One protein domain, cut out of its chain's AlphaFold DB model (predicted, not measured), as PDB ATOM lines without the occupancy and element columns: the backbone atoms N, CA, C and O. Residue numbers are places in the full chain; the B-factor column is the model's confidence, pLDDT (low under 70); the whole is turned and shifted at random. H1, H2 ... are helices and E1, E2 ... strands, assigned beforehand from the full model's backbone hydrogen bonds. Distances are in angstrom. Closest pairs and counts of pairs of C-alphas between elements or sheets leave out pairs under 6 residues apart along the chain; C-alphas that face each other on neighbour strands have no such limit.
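This is residues 12 to 86 and 94 to 168 of the 170 residues of an uncharacterized protein of Gracilibacter sp. BRH_c7a (UniProt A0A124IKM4). One very long helix, H1, sticks out with its residues 12 to 47 from a compact head, where a twisted five-stranded sheet has the last turns of H1 across one face and H3 over the other. The printed part has 150 residues, in the order H1 E1 H2 H3 E2 E3 E4 E5. The sheet runs E1 E2 E3 E4 E5, antiparallel throughout; the class is mixed, helices and strands. The whole is extended, with a radius of gyration of the C-alphas of 23.5 A and spans of 82 by 36 by 29 A.

H1, residues 12 to 66, begins at C-alpha 12 (126.675, 136.927, 276.519) and is 80.7 A long. E1 is residues 74 to 76, H2 78 to 82, and H3 96 to 111, 22.7 A. E2 is residues 123 to 126, E3 130 to 136, 19.8 A, E4 141 to 148, 23.4 A, and E5 159 to 167, 24.8 A, ending at C-alpha 167 (104.270, 131.869, 199.919).

E2 to E5 form a meander, each strand the antiparallel neighbour of the one before, with N 125 and O 132 at 2.8 A, N 133 and O 145 at 2.8 A, and N 144 and O 164 at 2.8 A. Edge strand E1 pairs with E2 through N 76 and O 124, 2.8 A. In three layers, helices on both faces, H1 is on one face, 9.8 A high, its closest C-alphas to E3 being Ala 62 and Ala 134, 6.2 A. H3 is on the opposite face, 8.5 A high, with Ala 105 and Ala 131 the closest to E3, 6.7 A. H2 is not on the sheet; it is close to but not clearly touching H3, C-alphas 81 and 99 being 6.0 A apart. Every O i to N i+4 pair is within hydrogen-bond range in H1 and H2, and 10 of 12 in H3.

The C-alphas farthest apart, of Lys 12 and Asp 162, are 82.3 A apart. Residues 87 to 93 are not printed, a gap of 11.6 A between C-alphas 86 and 94. The link from H3 to E2 is long. Mean pLDDT of the printed part is 82.3, and residues 12 to 41, 43, 80 and 82 to 86 are under 70.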
ATOM      1  N   LYS A  12     126.399 138.120 277.345       48.78
ATOM      2  CA  LYS A  12     126.675 136.927 276.519       48.78
ATOM      3  C   LYS A  12     125.514 136.571 275.580       48.78
ATOM      4  O   LYS A  12     125.769 136.139 274.464       48.78
ATOM      5  N   ILE A  13     124.272 136.805 276.009       51.31
ATOM      6  CA  ILE A  13     123.055 136.456 275.253       51.31
ATOM      7  C   ILE A  13     122.864 137.384 274.039       51.31
ATOM      8  O   ILE A  13     122.473 136.938 272.963       51.31
ATOM      9  N   ILE A  14     123.202 138.669 274.183       53.56
ATOM     10  CA  ILE A  14     123.080 139.657 273.096       53.56
ATOM     11  C   ILE A  14     124.092 139.363 271.975       53.56
ATOM     12  O   ILE A  14     123.745 139.402 270.796       53.56
ATOM     13  N   ILE A  15     125.327 138.989 272.331       53.19
ATOM     14  CA  ILE A  15     126.371 138.649 271.352       53.19
ATOM     15  C   ILE A  15     126.000 137.366 270.589       53.19
ATOM     16  O   ILE A  15     126.131 137.329 269.368       53.19
ATOM     17  N   SER A  16     125.464 136.343 271.270       54.91
ATOM     18  CA  SER A  16     125.039 135.102 270.605       54.91
ATOM     19  C   SER A  16     123.844 135.295 269.671       54.91
ATOM     20  O   SER A  16     123.821 134.701 268.596       54.91
ATOM     21  N   ALA A  17     122.876 136.145 270.037       58.62
ATOM     22  CA  ALA A  17     121.728 136.447 269.180       58.62
ATOM     23  C   ALA A  17     122.157 137.166 267.890       58.62
ATOM     24  O   ALA A  17     121.707 136.798 266.811       58.62
ATOM     25  N   SER A  18     123.096 138.113 268.005       58.03
ATOM     26  CA  SER A  18     123.633 138.895 266.880       58.03
ATOM     27  C   SER A  18     124.341 138.014 265.841       58.03
ATOM     28  O   SER A  18     124.118 138.151 264.637       58.03
ATOM     29  N   ILE A  19     125.169 137.074 266.312       62.94
ATOM     30  CA  ILE A  19     125.903 136.127 265.458       62.94
ATOM     31  C   ILE A  19     124.930 135.165 264.770       62.94
ATOM     32  O   ILE A  19     125.086 134.885 263.583       62.94
ATOM     33  N   LEU A  20     123.897 134.703 265.482       60.53
ATOM     34  CA  LEU A  20     122.892 133.803 264.922       60.53
ATOM     35  C   LEU A  20     122.061 134.492 263.829       60.53
ATOM     36  O   LEU A  20     121.852 133.904 262.772       60.53
ATOM     37  N   THR A  21     121.658 135.754 264.016       65.06
ATOM     38  CA  THR A  21     120.981 136.535 262.963       65.06
ATOM     39  C   THR A  21     121.859 136.765 261.735       65.06
ATOM     40  O   THR A  21     121.357 136.704 260.612       65.06
ATOM     41  N   LEU A  22     123.167 136.977 261.915       63.56
ATOM     42  CA  LEU A  22     124.101 137.122 260.795       63.56
ATOM     43  C   LEU A  22     124.263 135.800 260.022       63.56
ATOM     44  O   LEU A  22     124.262 135.789 258.796       63.56
ATOM     45  N   LEU A  23     124.331 134.671 260.732       66.88
ATOM     46  CA  LEU A  23     124.406 133.340 260.123       66.88
ATOM     47  C   LEU A  23     123.131 132.984 259.348       66.88
ATOM     48  O   LEU A  23     123.214 132.472 258.235       66.88
ATOM     49  N   VAL A  24     121.958 133.294 259.907       66.06
ATOM     50  CA  VAL A  24     120.667 133.057 259.245       66.06
ATOM     51  C   VAL A  24     120.521 133.933 258.001       66.06
ATOM     52  O   VAL A  24     120.102 133.434 256.962       66.06
ATOM     53  N   THR A  25     120.908 135.210 258.058       60.25
ATOM     54  CA  THR A  25     120.845 136.102 256.885       60.25
ATOM     55  C   THR A  25     121.809 135.678 255.773       60.25
ATOM     56  O   THR A  25     121.411 135.686 254.610       60.25
ATOM     57  N   LEU A  26     123.019 135.215 256.104       59.03
ATOM     58  CA  LEU A  26     123.962 134.638 255.133       59.03
ATOM     59  C   LEU A  26     123.441 133.339 254.501       59.03
ATOM     60  O   LEU A  26     123.519 133.170 253.284       59.03
ATOM     61  N   LEU A  27     122.877 132.431 255.303       64.19
ATOM     62  CA  LEU A  27     122.325 131.164 254.810       64.19
ATOM     63  C   LEU A  27     121.092 131.382 253.925       64.19
ATOM     64  O   LEU A  27     121.027 130.840 252.824       64.19
ATOM     65  N   VAL A  28     120.137 132.205 254.367       67.44
ATOM     66  CA  VAL A  28     118.925 132.515 253.593       67.44
ATOM     67  C   VAL A  28     119.277 133.287 252.321       67.44
ATOM     68  O   VAL A  28     118.759 132.958 251.255       67.44
ATOM     69  N   GLY A  29     120.203 134.249 252.397       60.09
ATOM     70  CA  GLY A  29     120.704 134.981 251.232       60.09
ATOM     71  C   GLY A  29     121.322 134.057 250.179       60.09
ATOM     72  O   GLY A  29     120.968 134.149 249.004       60.09
ATOM     73  N   ASN A  30     122.159 133.103 250.599       62.19
ATOM     74  CA  ASN A  30     122.760 132.118 249.694       62.19
ATOM     75  C   ASN A  30     121.727 131.170 249.067       62.19
ATOM     76  O   ASN A  30     121.830 130.868 247.880       62.19
ATOM     77  N   ILE A  31     120.716 130.724 249.821       65.81
ATOM     78  CA  ILE A  31     119.651 129.852 249.295       65.81
ATOM     79  C   ILE A  31     118.800 130.596 248.260       65.81
ATOM     80  O   ILE A  31     118.513 130.054 247.191       65.81
ATOM     81  N   VAL A  32     118.411 131.841 248.548       63.62
ATOM     82  CA  VAL A  32     117.638 132.671 247.614       63.62
ATOM     83  C   VAL A  32     118.452 132.942 246.351       63.62
ATOM     84  O   VAL A  32     117.936 132.768 245.247       63.62
ATOM     85  N   TYR A  33     119.734 133.286 246.485       64.44
ATOM     86  CA  TYR A  33     120.622 133.496 245.344       64.44
ATOM     87  C   TYR A  33     120.759 132.233 244.478       64.44
ATOM     88  O   TYR A  33     120.550 132.294 243.265       64.44
ATOM     89  N   ALA A  34     121.008 131.071 245.093       62.25
ATOM     90  CA  ALA A  34     121.109 129.792 244.388       62.25
ATOM     91  C   ALA A  34     119.808 129.424 243.655       62.25
ATOM     92  O   ALA A  34     119.844 129.043 242.485       62.25
ATOM     93  N   LYS A  35     118.647 129.616 244.296       62.66
ATOM     94  CA  LYS A  35     117.333 129.376 243.677       62.66
ATOM     95  C   LYS A  35     117.072 130.316 242.497       62.66
ATOM     96  O   LYS A  35     116.499 129.899 241.494       62.66
ATOM     97  N   THR A  36     117.516 131.568 242.595       65.12
ATOM     98  CA  THR A  36     117.385 132.555 241.512       65.12
ATOM     99  C   THR A  36     118.255 132.169 240.314       65.12
ATOM    100  O   THR A  36     117.783 132.198 239.181       65.12
ATOM    101  N   MET A  37     119.496 131.734 240.556       66.62
ATOM    102  CA  MET A  37     120.398 131.232 239.511       66.62
ATOM    103  C   MET A  37     119.845 129.974 238.830       66.62
ATOM    104  O   MET A  37     119.832 129.897 237.603       66.62
ATOM    105  N   GLN A  38     119.317 129.024 239.607       67.81
ATOM    106  CA  GLN A  38     118.683 127.822 239.068       67.81
ATOM    107  C   GLN A  38     117.455 128.166 238.212       67.81
ATOM    108  O   GLN A  38     117.345 127.688 237.086       67.81
ATOM    109  N   SER A  39     116.576 129.052 238.691       64.00
ATOM    110  CA  SER A  39     115.400 129.502 237.935       64.00
ATOM    111  C   SER A  39     115.788 130.202 236.625       64.00
ATOM    112  O   SER A  39     115.186 129.940 235.585       64.00
ATOM    113  N   GLN A  40     116.836 131.032 236.629       67.94
ATOM    114  CA  GLN A  40     117.361 131.633 235.399       67.94
ATOM    115  C   GLN A  40     117.911 130.585 234.428       67.94
ATOM    116  O   GLN A  40     117.723 130.708 233.219       67.94
ATOM    117  N   GLN A  41     118.576 129.549 234.935       66.38
ATOM    118  CA  GLN A  41     119.098 128.466 234.109       66.38
ATOM    119  C   GLN A  41     117.974 127.612 233.503       66.38
ATOM    120  O   GLN A  41     118.048 127.254 232.329       66.38
ATOM    121  N   GLU A  42     116.918 127.323 234.263       70.56
ATOM    122  CA  GLU A  42     115.722 126.619 233.784       70.56
ATOM    123  C   GLU A  42     114.974 127.431 232.720       70.56
ATOM    124  O   GLU A  42     114.638 126.892 231.665       70.56
ATOM    125  N   MET A  43     114.806 128.742 232.925       67.06
ATOM    126  CA  MET A  43     114.226 129.632 231.913       67.06
ATOM    127  C   MET A  43     115.067 129.666 230.632       67.06
ATOM    128  O   MET A  43     114.517 129.535 229.542       67.06
ATOM    129  N   LYS A  44     116.399 129.765 230.741       72.06
ATOM    130  CA  LYS A  44     117.298 129.707 229.574       72.06
ATOM    131  C   LYS A  44     117.163 128.390 228.809       72.06
ATOM    132  O   LYS A  44     117.134 128.408 227.584       72.06
ATOM    133  N   LYS A  45     117.053 127.257 229.512       73.56
ATOM    134  CA  LYS A  45     116.820 125.948 228.878       73.56
ATOM    135  C   LYS A  45     115.489 125.908 228.127       73.56
ATOM    136  O   LYS A  45     115.456 125.440 226.995       73.56
ATOM    137  N   ALA A  46     114.416 126.419 228.731       72.31
ATOM    138  CA  ALA A  46     113.094 126.440 228.110       72.31
ATOM    139  C   ALA A  46     113.044 127.336 226.859       72.31
ATOM    140  O   ALA A  46     112.457 126.948 225.852       72.31
ATOM    141  N   VAL A  47     113.696 128.504 226.898       77.25
ATOM    142  CA  VAL A  47     113.808 129.400 225.734       77.25
ATOM    143  C   VAL A  47     114.567 128.717 224.598       77.25
ATOM    144  O   VAL A  47     114.037 128.641 223.493       77.25
ATOM    145  N   LYS A  48     115.732 128.121 224.885       74.00
ATOM    146  CA  LYS A  48     116.517 127.385 223.882       74.00
ATOM    147  C   LYS A  48     115.725 126.252 223.230       74.00
ATOM    148  O   LYS A  48     115.773 126.094 222.016       74.00
ATOM    149  N   ALA A  49     114.982 125.473 224.017       78.31
ATOM    150  CA  ALA A  49     114.157 124.390 223.484       78.31
ATOM    151  C   ALA A  49     113.094 124.911 222.502       78.31
ATOM    152  O   ALA A  49     112.910 124.342 221.429       78.31
ATOM    153  N   LYS A  50     112.450 126.034 222.837       82.31
ATOM    154  CA  LYS A  50     111.458 126.675 221.969       82.31
ATOM    155  C   LYS A  50     112.077 127.246 220.691       82.31
ATOM    156  O   LYS A  50     111.468 127.167 219.632       82.31
ATOM    157  N   GLU A  51     113.276 127.816 220.767       81.25
ATOM    158  CA  GLU A  51     113.998 128.311 219.588       81.25
ATOM    159  C   GLU A  51     114.379 127.177 218.635       81.25
ATOM    160  O   GLU A  51     114.220 127.327 217.426       81.25
ATOM    161  N   ILE A  52     114.807 126.029 219.171       82.88
ATOM    162  CA  ILE A  52     115.090 124.823 218.380       82.88
ATOM    163  C   ILE A  52     113.819 124.334 217.683       82.88
ATOM    164  O   ILE A  52     113.847 124.090 216.481       82.88
ATOM    165  N   GLU A  53     112.696 124.244 218.400       86.56
ATOM    166  CA  GLU A  53     111.406 123.848 217.817       86.56
ATOM    167  C   GLU A  53     110.974 124.803 216.691       86.56
ATOM    168  O   GLU A  53     110.523 124.379 215.626       86.56
ATOM    169  N   VAL A  54     111.132 126.114 216.890       86.75
ATOM    170  CA  VAL A  54     110.827 127.111 215.857       86.75
ATOM    171  C   VAL A  54     111.742 126.947 214.646       86.75
ATOM    172  O   VAL A  54     111.247 126.962 213.520       86.75
ATOM    173  N   ALA A  55     113.045 126.767 214.857       86.94
ATOM    174  CA  ALA A  55     114.006 126.591 213.777       86.94
ATOM    175  C   ALA A  55     113.757 125.290 212.991       86.94
ATOM    176  O   ALA A  55     113.816 125.308 211.767       86.94
ATOM    177  N   GLN A  56     113.391 124.196 213.663       89.75
ATOM    178  CA  GLN A  56     112.983 122.944 213.013       89.75
ATOM    179  C   GLN A  56     111.729 123.132 212.150       89.75
ATOM    180  O   GLN A  56     111.691 122.728 210.992       89.75
ATOM    181  N   ASN A  57     110.720 123.840 212.660       91.75
ATOM    182  CA  ASN A  57     109.531 124.145 211.863       91.75
ATOM    183  C   ASN A  57     109.866 124.990 210.621       91.75
ATOM    184  O   ASN A  57     109.312 124.763 209.546       91.75
ATOM    185  N   VAL A  58     110.776 125.962 210.749       92.12
ATOM    186  CA  VAL A  58     111.256 126.755 209.606       92.12
ATOM    187  C   VAL A  58     112.026 125.874 208.620       92.12
ATOM    188  O   VAL A  58     111.826 126.022 207.415       92.12
ATOM    189  N   SER A  59     112.862 124.943 209.094       93.94
ATOM    190  CA  SER A  59     113.615 124.045 208.214       93.94
ATOM    191  C   SER A  59     112.699 123.125 207.414       93.94
ATOM    192  O   SER A  59     112.852 123.027 206.199       93.94
ATOM    193  N   ASP A  60     111.705 122.519 208.061       94.38
ATOM    194  CA  ASP A  60     110.767 121.600 207.410       94.38
ATOM    195  C   ASP A  60     109.923 122.322 206.352       94.38
ATOM    196  O   ASP A  60     109.757 121.841 205.226       94.38
ATOM    197  N   LEU A  61     109.451 123.532 206.677       94.25
ATOM    198  CA  LEU A  61     108.758 124.394 205.722       94.25
ATOM    199  C   LEU A  61     109.664 124.794 204.553       94.25
ATOM    200  O   LEU A  61     109.182 124.859 203.421       94.25
ATOM    201  N   ALA A  62     110.956 125.035 204.795       94.94
ATOM    202  CA  ALA A  62     111.910 125.407 203.749       94.94
ATOM    203  C   ALA A  62     112.116 124.269 202.763       94.94
ATOM    204  O   ALA A  62     111.985 124.475 201.556       94.94
ATOM    205  N   ILE A  63     112.378 123.072 203.291       95.50
ATOM    206  CA  ILE A  63     112.568 121.857 202.503       95.50
ATOM    207  C   ILE A  63     111.343 121.635 201.618       95.50
ATOM    208  O   ILE A  63     111.485 121.472 200.413       95.50
ATOM    209  N   LYS A  64     110.133 121.747 202.177       94.81
ATOM    210  CA  LYS A  64     108.882 121.584 201.421       94.81
ATOM    211  C   LYS A  64     108.630 122.700 200.395       94.81
ATOM    212  O   LYS A  64     108.147 122.431 199.302       94.81
ATOM    213  N   THR A  65     108.912 123.957 200.737       94.56
ATOM    214  CA  THR A  65     108.576 125.132 199.901       94.56
ATOM    215  C   THR A  65     109.564 125.334 198.746       94.56
ATOM    216  O   THR A  65     109.197 125.813 197.661       94.56
ATOM    217  N   PHE A  66     110.829 124.988 198.966       95.25
ATOM    218  CA  PHE A  66     111.910 125.197 198.007       95.25
ATOM    219  C   PHE A  66     112.483 123.909 197.422       95.25
ATOM    220  O   PHE A  66     113.304 124.024 196.520       95.25
ATOM    221  N   ASP A  67     112.007 122.742 197.864       94.06
ATOM    222  CA  ASP A  67     112.479 121.427 197.417       94.06
ATOM    223  C   ASP A  67     113.993 121.264 197.642       94.06
ATOM    224  O   ASP A  67     114.764 120.987 196.727       94.06
ATOM    225  N   ILE A  68     114.437 121.547 198.874       93.38
ATOM    226  CA  ILE A  68     115.861 121.510 199.243       93.38
ATOM    227  C   ILE A  68     116.307 120.054 199.402       93.38
ATOM    228  O   ILE A  68     115.752 119.325 200.229       93.38
ATOM    229  N   ASP A  69     117.350 119.649 198.673       91.69
ATOM    230  CA  ASP A  69     117.943 118.320 198.820       91.69
ATOM    231  C   ASP A  69     118.756 118.221 200.120       91.69
ATOM    232  O   ASP A  69     119.889 118.692 200.229       91.69
ATOM    233  N   THR A  70     118.187 117.557 201.122       89.06
ATOM    234  CA  THR A  70     118.824 117.346 202.431       89.06
ATOM    235  C   THR A  70     119.992 116.357 202.399       89.06
ATOM    236  O   THR A  70     120.656 116.167 203.419       89.06
ATOM    237  N   LYS A  71     120.272 115.719 201.254       90.75
ATOM    238  CA  LYS A  71     121.503 114.942 201.042       90.75
ATOM    239  C   LYS A  71     122.670 115.822 200.609       90.75
ATOM    240  O   LYS A  71     123.809 115.489 200.923       90.75
ATOM    241  N   GLU A  72     122.389 116.903 199.886       91.25
ATOM    242  CA  GLU A  72     123.392 117.863 199.417       91.25
ATOM    243  C   GLU A  72     123.669 118.936 200.474       91.25
ATOM    244  O   GLU A  72     124.820 119.321 200.685       91.25
ATOM    245  N   TYR A  73     122.625 119.378 201.179       93.12
ATOM    246  CA  TYR A  73     122.727 120.444 202.163       93.12
ATOM    247  C   TYR A  73     122.558 119.934 203.588       93.12
ATOM    248  O   TYR A  73     121.537 119.351 203.960       93.12
ATOM    249  N   LYS A  74     123.539 120.256 204.429       91.69
ATOM    250  CA  LYS A  74     123.486 120.018 205.867       91.69
ATOM    251  C   LYS A  74     122.784 121.179 206.564       91.69
ATOM    252  O   LYS A  74     123.139 122.338 206.362       91.69
ATOM    253  N   ILE A  75     121.815 120.875 207.420       91.38
ATOM    254  CA  ILE A  75     121.118 121.893 208.213       91.38
ATOM    255  C   ILE A  75     122.047 122.372 209.333       91.38
ATOM    256  O   ILE A  75     122.605 121.560 210.070       91.38
ATOM    257  N   VAL A  76     122.211 123.688 209.451       89.12
ATOM    258  CA  VAL A  76     123.029 124.348 210.472       89.12
ATOM    259  C   VAL A  76     122.183 125.385 211.199       89.12
ATOM    260  O   VAL A  76     121.833 126.442 210.654       89.12
ATOM    261  N   PHE A  77     121.867 125.089 212.457       85.38
ATOM    262  CA  PHE A  77     121.124 126.007 213.310       85.38
ATOM    263  C   PHE A  77     122.058 127.057 213.902       85.38
ATOM    264  O   PHE A  77     123.218 126.782 214.197       85.38
ATOM    265  N   PHE A  78     121.543 128.267 214.124       77.31
ATOM    266  CA  PHE A  78     122.325 129.345 214.734       77.31
ATOM    267  C   PHE A  78     122.914 128.940 216.100       77.31
ATOM    268  O   PHE A  78     124.070 129.228 216.391       77.31
ATOM    269  N   ASN A  79     122.164 128.160 216.883       72.75
ATOM    270  CA  ASN A  79     122.620 127.632 218.171       72.75
ATOM    271  C   ASN A  79     123.862 126.725 218.055       72.75
ATOM    272  O   ASN A  79     124.677 126.698 218.976       72.75
ATOM    273  N   ASP A  80     124.053 126.035 216.926       69.31
ATOM    274  CA  ASP A  80     125.224 125.174 216.688       69.31
ATOM    275  C   ASP A  80     126.504 125.996 216.420       69.31
ATOM    276  O   ASP A  80     127.635 125.495 216.536       69.31
ATOM    277  N   LEU A  81     126.336 127.271 216.052       71.69
ATOM    278  CA  LEU A  81     127.420 128.216 215.786       71.69
ATOM    279  C   LEU A  81     127.935 128.880 217.066       71.69
ATOM    280  O   LEU A  81     129.118 129.206 217.140       71.69
ATOM    281  N   GLU A  82     127.082 129.042 218.081       65.44
ATOM    282  CA  GLU A  82     127.447 129.684 219.350       65.44
ATOM    283  C   GLU A  82     128.245 128.770 220.296       65.44
ATOM    284  O   GLU A  82     128.980 129.260 221.158       65.44
ATOM    285  N   GLU A  83     128.146 127.444 220.150       56.56
ATOM    286  CA  GLU A  83     128.893 126.515 221.002       56.56
ATOM    287  C   GLU A  83     130.352 126.365 220.543       56.56
ATOM    288  O   GLU A  83     130.717 125.576 219.659       56.56
ATOM    289  N   VAL A  84     131.212 127.140 221.205       46.84
ATOM    290  CA  VAL A  84     132.658 126.934 221.272       46.84
ATOM    291  C   VAL A  84     132.908 125.868 222.346       46.84
ATOM    292  O   VAL A  84     132.923 126.176 223.533       46.84
ATOM    293  N   ASN A  85     133.117 124.614 221.933       42.72
ATOM    294  CA  ASN A  85     133.617 123.499 222.763       42.72
ATOM    295  C   ASN A  85     132.633 122.719 223.651       42.72
ATOM    296  O   ASN A  85     133.021 122.272 224.732       42.72
ATOM    297  N   THR A  86     131.416 122.441 223.198       40.31
ATOM    298  CA  THR A  86     130.682 121.300 223.755       40.31
ATOM    299  C   THR A  86     130.231 120.383 222.639       40.31
ATOM    300  O   THR A  86     129.538 120.806 221.724       40.31
ATOM    301  N   ILE A  94     130.012 119.493 213.066       74.69
ATOM    302  CA  ILE A  94     130.267 120.605 212.144       74.69
ATOM    303  C   ILE A  94     131.731 121.016 212.313       74.69
ATOM    304  O   ILE A  94     132.173 121.370 213.408       74.69
ATOM    305  N   THR A  95     132.489 120.969 211.225       83.56
ATOM    306  CA  THR A  95     133.884 121.403 211.170       83.56
ATOM    307  C   THR A  95     133.998 122.918 211.352       83.56
ATOM    308  O   THR A  95     133.086 123.681 211.042       83.56
ATOM    309  N   SER A  96     135.163 123.390 211.803       83.12
ATOM    310  CA  SER A  96     135.426 124.832 211.945       83.12
ATOM    311  C   SER A  96     135.200 125.608 210.636       83.12
ATOM    312  O   SER A  96     134.624 126.694 210.642       83.12
ATOM    313  N   ASN A  97     135.566 125.021 209.490       85.88
ATOM    314  CA  ASN A  97     135.340 125.635 208.181       85.88
ATOM    315  C   ASN A  97     133.844 125.788 207.859       85.88
ATOM    316  O   ASN A  97     133.413 126.856 207.432       85.88
ATOM    317  N   GLU A  98     133.043 124.749 208.104       88.06
ATOM    318  CA  GLU A  98     131.588 124.805 207.922       88.06
ATOM    319  C   GLU A  98     130.941 125.840 208.852       88.06
ATOM    320  O   GLU A  98     130.117 126.637 208.396       88.06
ATOM    321  N   LYS A  99     131.363 125.902 210.126       87.81
ATOM    322  CA  LYS A  99     130.902 126.938 211.066       87.81
ATOM    323  C   LYS A  99     131.207 128.338 210.537       87.81
ATOM    324  O   LYS A  99     130.325 129.195 210.551       87.81
ATOM    325  N   ASN A 100     132.422 128.563 210.035       88.62
ATOM    326  CA  ASN A 100     132.830 129.858 209.491       88.62
ATOM    327  C   ASN A 100     131.995 130.249 208.267       88.62
ATOM    328  O   ASN A 100     131.528 131.384 208.193       88.62
ATOM    329  N   LYS A 101     131.757 129.314 207.337       92.00
ATOM    330  CA  LYS A 101     130.924 129.554 206.148       92.00
ATOM    331  C   LYS A 101     129.485 129.902 206.523       92.00
ATOM    332  O   LYS A 101     128.969 130.917 206.059       92.00
ATOM    333  N   ALA A 102     128.866 129.113 207.400       91.69
ATOM    334  CA  ALA A 102     127.507 129.372 207.867       91.69
ATOM    335  C   ALA A 102     127.409 130.716 208.605       91.69
ATOM    336  O   ALA A 102     126.539 131.525 208.292       91.69
ATOM    337  N   THR A 103     128.340 130.999 209.525       90.12
ATOM    338  CA  THR A 103     128.393 132.266 210.274       90.12
ATOM    339  C   THR A 103     128.533 133.460 209.338       90.12
ATOM    340  O   THR A 103     127.793 134.434 209.465       90.12
ATOM    341  N   ALA A 104     129.440 133.380 208.364       91.50
ATOM    342  CA  ALA A 104     129.634 134.445 207.390       91.50
ATOM    343  C   ALA A 104     128.361 134.695 206.565       91.50
ATOM    344  O   ALA A 104     127.996 135.847 206.344       91.50
ATOM    345  N   ALA A 105     127.643 133.638 206.172       92.88
ATOM    346  CA  ALA A 105     126.373 133.773 205.465       92.88
ATOM    347  C   ALA A 105     125.290 134.430 206.348       92.88
ATOM    348  O   ALA A 105     124.583 135.322 205.881       92.88
ATOM    349  N   TYR A 106     125.193 134.078 207.637       90.88
ATOM    350  CA  TYR A 106     124.278 134.753 208.573       90.88
ATOM    351  C   TYR A 106     124.594 136.248 208.722       90.88
ATOM    352  O   TYR A 106     123.677 137.067 208.746       90.88
ATOM    353  N   VAL A 107     125.878 136.621 208.780       89.44
ATOM    354  CA  VAL A 107     126.298 138.032 208.838       89.44
ATOM    355  C   VAL A 107     125.827 138.801 207.600       89.44
ATOM    356  O   VAL A 107     125.385 139.947 207.724       89.44
ATOM    357  N   MET A 108     125.839 138.170 206.421       92.50
ATOM    358  CA  MET A 108     125.372 138.804 205.184       92.50
ATOM    359  C   MET A 108     123.886 139.177 205.214       92.50
ATOM    360  O   MET A 108     123.520 140.185 204.617       92.50
ATOM    361  N   LEU A 109     123.043 138.471 205.979       89.44
ATOM    362  CA  LEU A 109     121.629 138.848 206.140       89.44
ATOM    363  C   LEU A 109     121.454 140.245 206.744       89.44
ATOM    364  O   LEU A 109     120.516 140.961 206.387       89.44
ATOM    365  N   GLY A 110     122.344 140.614 207.671       85.50
ATOM    366  CA  GLY A 110     122.364 141.933 208.296       85.50
ATOM    367  C   GLY A 110     122.842 143.011 207.327       85.50
ATOM    368  O   GLY A 110     122.211 144.061 207.219       85.50
ATOM    369  N   THR A 111     123.911 142.728 206.577       86.12
ATOM    370  CA  THR A 111     124.439 143.625 205.534       86.12
ATOM    371  C   THR A 111     123.401 143.900 204.447       86.12
ATOM    372  O   THR A 111     123.217 145.047 204.044       86.12
ATOM    373  N   ASP A 112     122.677 142.864 204.030       86.75
ATOM    374  CA  ASP A 112     121.664 142.938 202.979       86.75
ATOM    375  C   ASP A 112     120.305 143.468 203.486       86.75
ATOM    376  O   ASP A 112     119.372 143.615 202.696       86.75
ATOM    377  N   GLN A 113     120.177 143.745 204.793       86.25
ATOM    378  CA  GLN A 113     118.956 144.233 205.454       86.25
ATOM    379  C   GLN A 113     117.706 143.387 205.144       86.25
ATOM    380  O   GLN A 113     116.602 143.908 204.979       86.25
ATOM    381  N   ILE A 114     117.874 142.065 205.045       86.56
ATOM    382  CA  ILE A 114     116.798 141.148 204.628       86.56
ATOM    383  C   ILE A 114     115.832 140.854 205.778       86.56
ATOM    384  O   ILE A 114     114.636 140.660 205.549       86.56
ATOM    385  N   LEU A 115     116.346 140.828 207.010       88.69
ATOM    386  CA  LEU A 115     115.565 140.519 208.204       88.69
ATOM    387  C   LEU A 115     114.654 141.682 208.588       88.69
ATOM    388  O   LEU A 115     115.092 142.828 208.706       88.69
ATOM    389  N   LYS A 116     113.387 141.364 208.847       89.12
ATOM    390  CA  LYS A 116     112.372 142.314 209.299       89.12
ATOM    391  C   LYS A 116     111.928 142.000 210.728       89.12
ATOM    392  O   LYS A 116     111.979 140.848 211.165       89.12
ATOM    393  N   PRO A 117     111.442 143.005 211.477       87.81
ATOM    394  CA  PRO A 117     110.835 142.766 212.778       87.81
ATOM    395  C   PRO A 117     109.676 141.764 212.686       87.81
ATOM    396  O   PRO A 117     108.746 141.949 211.903       87.81
ATOM    397  N   GLY A 118     109.726 140.725 213.522       88.81
ATOM    398  CA  GLY A 118     108.719 139.660 213.570       88.81
ATOM    399  C   GLY A 118     109.032 138.438 212.704       88.81
ATOM    400  O   GLY A 118     108.314 137.447 212.812       88.81
ATOM    401  N   ASP A 119     110.087 138.477 211.886       91.19
ATOM    402  CA  ASP A 119     110.570 137.287 211.184       91.19
ATOM    403  C   ASP A 119     111.018 136.214 212.186       91.19
ATOM    404  O   ASP A 119     111.520 136.515 213.276       91.19
ATOM    405  N   LYS A 120     110.832 134.942 211.823       90.06
ATOM    406  CA  LYS A 120     111.336 133.824 212.627       90.06
ATOM    407  C   LYS A 120     112.846 133.670 212.449       90.06
ATOM    408  O   LYS A 120     113.421 134.161 211.479       90.06
ATOM    409  N   LEU A 121     113.471 132.949 213.383       88.00
ATOM    410  CA  LEU A 121     114.898 132.636 213.319       88.00
ATOM    411  C   LEU A 121     115.244 131.982 211.968       88.00
ATOM    412  O   LEU A 121     114.610 130.983 211.611       88.00
ATOM    413  N   PRO A 122     116.216 132.530 211.217       91.88
ATOM    414  CA  PRO A 122     116.628 131.947 209.950       91.88
ATOM    415  C   PRO A 122     117.315 130.599 210.150       91.88
ATOM    416  O   PRO A 122     117.935 130.352 211.186       91.88
ATOM    417  N   VAL A 123     117.247 129.754 209.127       93.56
ATOM    418  CA  VAL A 123     117.920 128.452 209.093       93.56
ATOM    419  C   VAL A 123     118.866 128.403 207.906       93.56
ATOM    420  O   VAL A 123     118.488 128.783 206.799       93.56
ATOM    421  N   CYS A 124     120.083 127.910 208.132       94.81
ATOM    422  CA  CYS A 124     121.085 127.724 207.095       94.81
ATOM    423  C   CYS A 124     121.112 126.264 206.633       94.81
ATOM    424  O   CYS A 124     121.162 125.341 207.444       94.81
ATOM    425  N   PHE A 125     121.115 126.072 205.322       95.44
ATOM    426  CA  PHE A 125     121.363 124.820 204.630       95.44
ATOM    427  C   PHE A 125     122.717 124.970 203.940       95.44
ATOM    428  O   PHE A 125     122.853 125.720 202.972       95.44
ATOM    429  N   LEU A 126     123.738 124.318 204.485       94.69
ATOM    430  CA  LEU A 126     125.119 124.459 204.050       94.69
ATOM    431  C   LEU A 126     125.502 123.313 203.114       94.69
ATOM    432  O   LEU A 126     125.514 122.152 203.524       94.69
ATOM    433  N   GLY A 127     125.837 123.659 201.876       92.81
ATOM    434  CA  GLY A 127     126.513 122.791 200.921       92.81
ATOM    435  C   GLY A 127     128.020 123.061 200.900       92.81
ATOM    436  O   GLY A 127     128.548 123.880 201.656       92.81
ATOM    437  N   GLU A 128     128.740 122.387 200.003       90.50
ATOM    438  CA  GLU A 128     130.201 122.526 199.903       90.50
ATOM    439  C   GLU A 128     130.624 123.958 199.533       90.50
ATOM    440  O   GLU A 128     131.525 124.535 200.152       90.50
ATOM    441  N   ASN A 129     129.941 124.543 198.547       93.69
ATOM    442  CA  ASN A 129     130.272 125.835 197.941       93.69
ATOM    443  C   ASN A 129     129.127 126.852 198.002       93.69
ATOM    444  O   ASN A 129     129.320 128.008 197.636       93.69
ATOM    445  N   GLU A 130     127.958 126.446 198.489       95.75
ATOM    446  CA  GLU A 130     126.767 127.285 198.580       95.75
ATOM    447  C   GLU A 130     126.176 127.208 199.992       95.75
ATOM    448  O   GLU A 130     126.181 126.155 200.629       95.75
ATOM    449  N   ALA A 131     125.674 128.335 200.487       96.12
ATOM    450  CA  ALA A 131     124.867 128.406 201.694       96.12
ATOM    451  C   ALA A 131     123.494 128.977 201.338       96.12
ATOM    452  O   ALA A 131     123.392 130.083 200.802       96.12
ATOM    453  N   LEU A 132     122.438 128.231 201.656       97.19
ATOM    454  CA  LEU A 132     121.061 128.673 201.479       97.19
ATOM    455  C   LEU A 132     120.501 129.080 202.839       97.19
ATOM    456  O   LEU A 132     120.463 128.271 203.763       97.19
ATOM    457  N   ILE A 133     120.036 130.315 202.974       96.19
ATOM    458  CA  ILE A 133     119.393 130.786 204.199       96.19
ATOM    459  C   ILE A 133     117.900 130.920 203.952       96.19
ATOM    460  O   ILE A 133     117.461 131.727 203.133       96.19
ATOM    461  N   ALA A 134     117.125 130.141 204.698       96.38
ATOM    462  CA  ALA A 134     115.680 130.223 204.724       96.38
ATOM    463  C   ALA A 134     115.203 131.153 205.846       96.38
ATOM    464  O   ALA A 134     115.653 131.045 206.987       96.38
ATOM    465  N   ILE A 135     114.257 132.039 205.531       94.94
ATOM    466  CA  ILE A 135     113.622 132.956 206.484       94.94
ATOM    467  C   ILE A 135     112.111 132.831 206.330       94.94
ATOM    468  O   ILE A 135     111.585 133.027 205.235       94.94
ATOM    469  N   GLN A 136     111.409 132.540 207.425       94.69
ATOM    470  CA  GLN A 136     109.954 132.668 207.474       94.69
ATOM    471  C   GLN A 136     109.594 134.065 207.974       94.69
ATOM    472  O   GLN A 136     109.904 134.426 209.112       94.69
ATOM    473  N   HIS A 137     108.935 134.837 207.119       94.38
ATOM    474  CA  HIS A 137     108.528 136.196 207.428       94.38
ATOM    475  C   HIS A 137     107.204 136.232 208.191       94.38
ATOM    476  O   HIS A 137     106.366 135.333 208.086       94.38
ATOM    477  N   ASN A 138     106.990 137.313 208.941       92.94
ATOM    478  CA  ASN A 138     105.754 137.511 209.708       92.94
ATOM    479  C   ASN A 138     104.490 137.637 208.826       92.94
ATOM    480  O   ASN A 138     103.372 137.446 209.296       92.94
ATOM    481  N   ASP A 139     104.652 137.963 207.541       90.44
ATOM    482  CA  ASP A 139     103.555 138.064 206.570       90.44
ATOM    483  C   ASP A 139     103.120 136.699 205.989       90.44
ATOM    484  O   ASP A 139     102.205 136.642 205.165       90.44
ATOM    485  N   GLY A 140     103.751 135.600 206.425       88.75
ATOM    486  CA  GLY A 140     103.493 134.242 205.936       88.75
ATOM    487  C   GLY A 140     104.187 133.916 204.610       88.75
ATOM    488  O   GLY A 140     103.937 132.859 204.027       88.75
ATOM    489  N   ASN A 141     105.046 134.804 204.104       94.25
ATOM    490  CA  ASN A 141     105.966 134.471 203.028       94.25
ATOM    491  C   ASN A 141     107.242 133.844 203.579       94.25
ATOM    492  O   ASN A 141     107.601 133.966 204.750       94.25
ATOM    493  N   MET A 142     107.958 133.194 202.681       95.38
ATOM    494  CA  MET A 142     109.219 132.552 202.954       95.38
ATOM    495  C   MET A 142     110.245 132.995 201.921       95.38
ATOM    496  O   MET A 142     109.973 132.969 200.719       95.38
ATOM    497  N   SER A 143     111.417 133.408 202.388       95.88
ATOM    498  CA  SER A 143     112.563 133.715 201.535       95.88
ATOM    499  C   SER A 143     113.587 132.594 201.602       95.88
ATOM    500  O   SER A 143     113.848 132.065 202.680       95.88
ATOM    501  N   LEU A 144     114.207 132.293 200.466       96.75
ATOM    502  CA  LEU A 144     115.440 131.527 200.366       96.75
ATOM    503  C   LEU A 144     116.499 132.416 199.721       96.75
ATOM    504  O   LEU A 144     116.336 132.864 198.584       96.75
ATOM    505  N   ILE A 145     117.571 132.688 200.453       96.69
ATOM    506  CA  ILE A 145     118.689 133.505 199.993       96.69
ATOM    507  C   ILE A 145     119.868 132.588 199.738       96.69
ATOM    508  O   ILE A 145     120.203 131.773 200.594       96.69
ATOM    509  N   LYS A 146     120.496 132.728 198.576       96.69
ATOM    510  CA  LYS A 146     121.649 131.918 198.195       96.69
ATOM    511  C   LYS A 146     122.919 132.740 198.297       96.69
ATOM    512  O   LYS A 146     122.980 133.846 197.754       96.69
ATOM    513  N   TYR A 147     123.929 132.184 198.947       96.25
ATOM    514  CA  TYR A 147     125.256 132.769 199.055       96.25
ATOM    515  C   TYR A 147     126.313 131.803 198.528       96.25
ATOM    516  O   TYR A 147     126.369 130.647 198.939       96.25
ATOM    517  N   ASP A 148     127.194 132.311 197.671       95.06
ATOM    518  CA  ASP A 148     128.417 131.621 197.278       95.06
ATOM    519  C   ASP A 148     129.436 131.703 198.426       95.06
ATOM    520  O   ASP A 148     129.880 132.791 198.814       95.06
ATOM    521  N   VAL A 149     129.793 130.535 198.963       93.75
ATOM    522  CA  VAL A 149     130.781 130.323 200.035       93.75
ATOM    523  C   VAL A 149     131.955 129.457 199.556       93.75
ATOM    524  O   VAL A 149     132.658 128.843 200.363       93.75
ATOM    525  N   SER A 150     132.171 129.368 198.240       90.69
ATOM    526  CA  SER A 150     133.282 128.623 197.630       90.69
ATOM    527  C   SER A 150     134.646 129.224 197.971       90.69
ATOM    528  O   SER A 150     135.638 128.510 198.127       90.69
ATOM    529  N   LYS A 151     134.705 130.551 198.112       88.94
ATOM    530  CA  LYS A 151     135.926 131.277 198.471       88.94
ATOM    531  C   LYS A 151     136.228 131.154 199.960       88.94
ATOM    532  O   LYS A 151     135.349 130.934 200.785       88.94
ATOM    533  N   ASP A 152     137.499 131.357 200.299       84.38
ATOM    534  CA  ASP A 152     137.953 131.445 201.686       84.38
ATOM    535  C   ASP A 152     137.243 132.600 202.413       84.38
ATOM    536  O   ASP A 152     137.570 133.781 202.217       84.38
ATOM    537  N   VAL A 153     136.270 132.230 203.252       86.06
ATOM    538  CA  VAL A 153     135.423 133.159 204.008       86.06
ATOM    539  C   VAL A 153     136.173 133.893 205.123       86.06
ATOM    540  O   VAL A 153     135.665 134.871 205.664       86.06
ATOM    541  N   SER A 154     137.406 133.480 205.450       79.19
ATOM    542  CA  SER A 154     138.262 134.217 206.392       79.19
ATOM    543  C   SER A 154     138.825 135.513 205.797       79.19
ATOM    544  O   SER A 154     139.270 136.392 206.534       79.19
ATOM    545  N   LYS A 155     138.802 135.638 204.464       83.06
ATOM    546  CA  LYS A 155     139.347 136.788 203.726       83.06
ATOM    547  C   LYS A 155     138.306 137.511 202.886       83.06
ATOM    548  O   LYS A 155     138.488 138.688 202.594       83.06
ATOM    549  N   ASN A 156     137.248 136.818 202.474       87.44
ATOM    550  CA  ASN A 156     136.207 137.360 201.611       87.44
ATOM    551  C   ASN A 156     134.836 137.093 202.221       87.44
ATOM    552  O   ASN A 156     134.581 135.996 202.701       87.44
ATOM    553  N   LEU A 157     133.932 138.064 202.156       88.44
ATOM    554  CA  LEU A 157     132.545 137.809 202.525       88.44
ATOM    555  C   LEU A 157     131.851 136.955 201.449       88.44
ATOM    556  O   LEU A 157     132.201 137.075 200.267       88.44
ATOM    557  N   PRO A 158     130.873 136.116 201.833       92.62
ATOM    558  CA  PRO A 158     130.037 135.401 200.879       92.62
ATOM    559  C   PRO A 158     129.351 136.363 199.909       92.62
ATOM    560  O   PRO A 158     128.977 137.476 200.280       92.62
ATOM    561  N   ILE A 159     129.166 135.931 198.665       92.75
ATOM    562  CA  ILE A 159     128.526 136.752 197.631       92.75
ATOM    563  C   ILE A 159     127.086 136.287 197.477       92.75
ATOM    564  O   ILE A 159     126.841 135.104 197.255       92.75
ATOM    565  N   LYS A 160     126.125 137.212 197.574       94.38
ATOM    566  CA  LYS A 160     124.716 136.908 197.312       94.38
ATOM    567  C   LYS A 160     124.546 136.492 195.850       94.38
ATOM    568  O   LYS A 160     124.783 137.295 194.951       94.38
ATOM    569  N   ALA A 161     124.136 135.250 195.633       92.69
ATOM    570  CA  ALA A 161     123.909 134.679 194.311       92.69
ATOM    571  C   ALA A 161     122.449 134.839 193.867       92.69
ATOM    572  O   ALA A 161     122.195 135.123 192.700       92.69
ATOM    573  N   ASP A 162     121.494 134.682 194.790       94.06
ATOM    574  CA  ASP A 162     120.065 134.737 194.470       94.06
ATOM    575  C   ASP A 162     119.204 135.044 195.710       94.06
ATOM    576  O   ASP A 162     119.651 134.929 196.857       94.06
ATOM    577  N   HIS A 163     117.953 135.442 195.484       95.19
ATOM    578  CA  HIS A 163     116.930 135.621 196.510       95.19
ATOM    579  C   HIS A 163     115.552 135.285 195.951       95.19
ATOM    580  O   HIS A 163     114.966 136.032 195.171       95.19
ATOM    581  N   ILE A 164     115.010 134.166 196.421       95.25
ATOM    582  CA  ILE A 164     113.720 133.636 196.002       95.25
ATOM    583  C   ILE A 164     112.710 133.875 197.119       95.25
ATOM    584  O   ILE A 164     112.967 133.522 198.266       95.25
ATOM    585  N   VAL A 165     111.542 134.423 196.786       94.88
ATOM    586  CA  VAL A 165     110.432 134.606 197.733       94.88
ATOM    587  C   VAL A 165     109.238 133.785 197.266       94.88
ATOM    588  O   VAL A 165     108.817 133.887 196.113       94.88
ATOM    589  N   LYS A 166     108.684 132.969 198.159       94.25
ATOM    590  CA  LYS A 166     107.482 132.164 197.920       94.25
ATOM    591  C   LYS A 166     106.514 132.309 199.084       94.25
ATOM    592  O   LYS A 166     106.908 132.632 200.199       94.25
ATOM    593  N   LYS A 167     105.239 132.035 198.835       90.25
ATOM    594  CA  LYS A 167     104.270 131.869 199.919       90.25
ATOM    595  C   LYS A 167     104.566 130.563 200.657       90.25
ATOM    596  O   LYS A 167     104.880 129.571 199.997       90.25
ATOM    597  N   GLU A 168     104.466 130.559 201.985       81.00
ATOM    598  CA  GLU A 168     104.690 129.338 202.765       81.00
ATOM    599  C   GLU A 168     103.724 128.221 202.329       81.00
ATOM    600  O   GLU A 168     102.524 128.451 202.126       81.00
TER     601      GLU A 168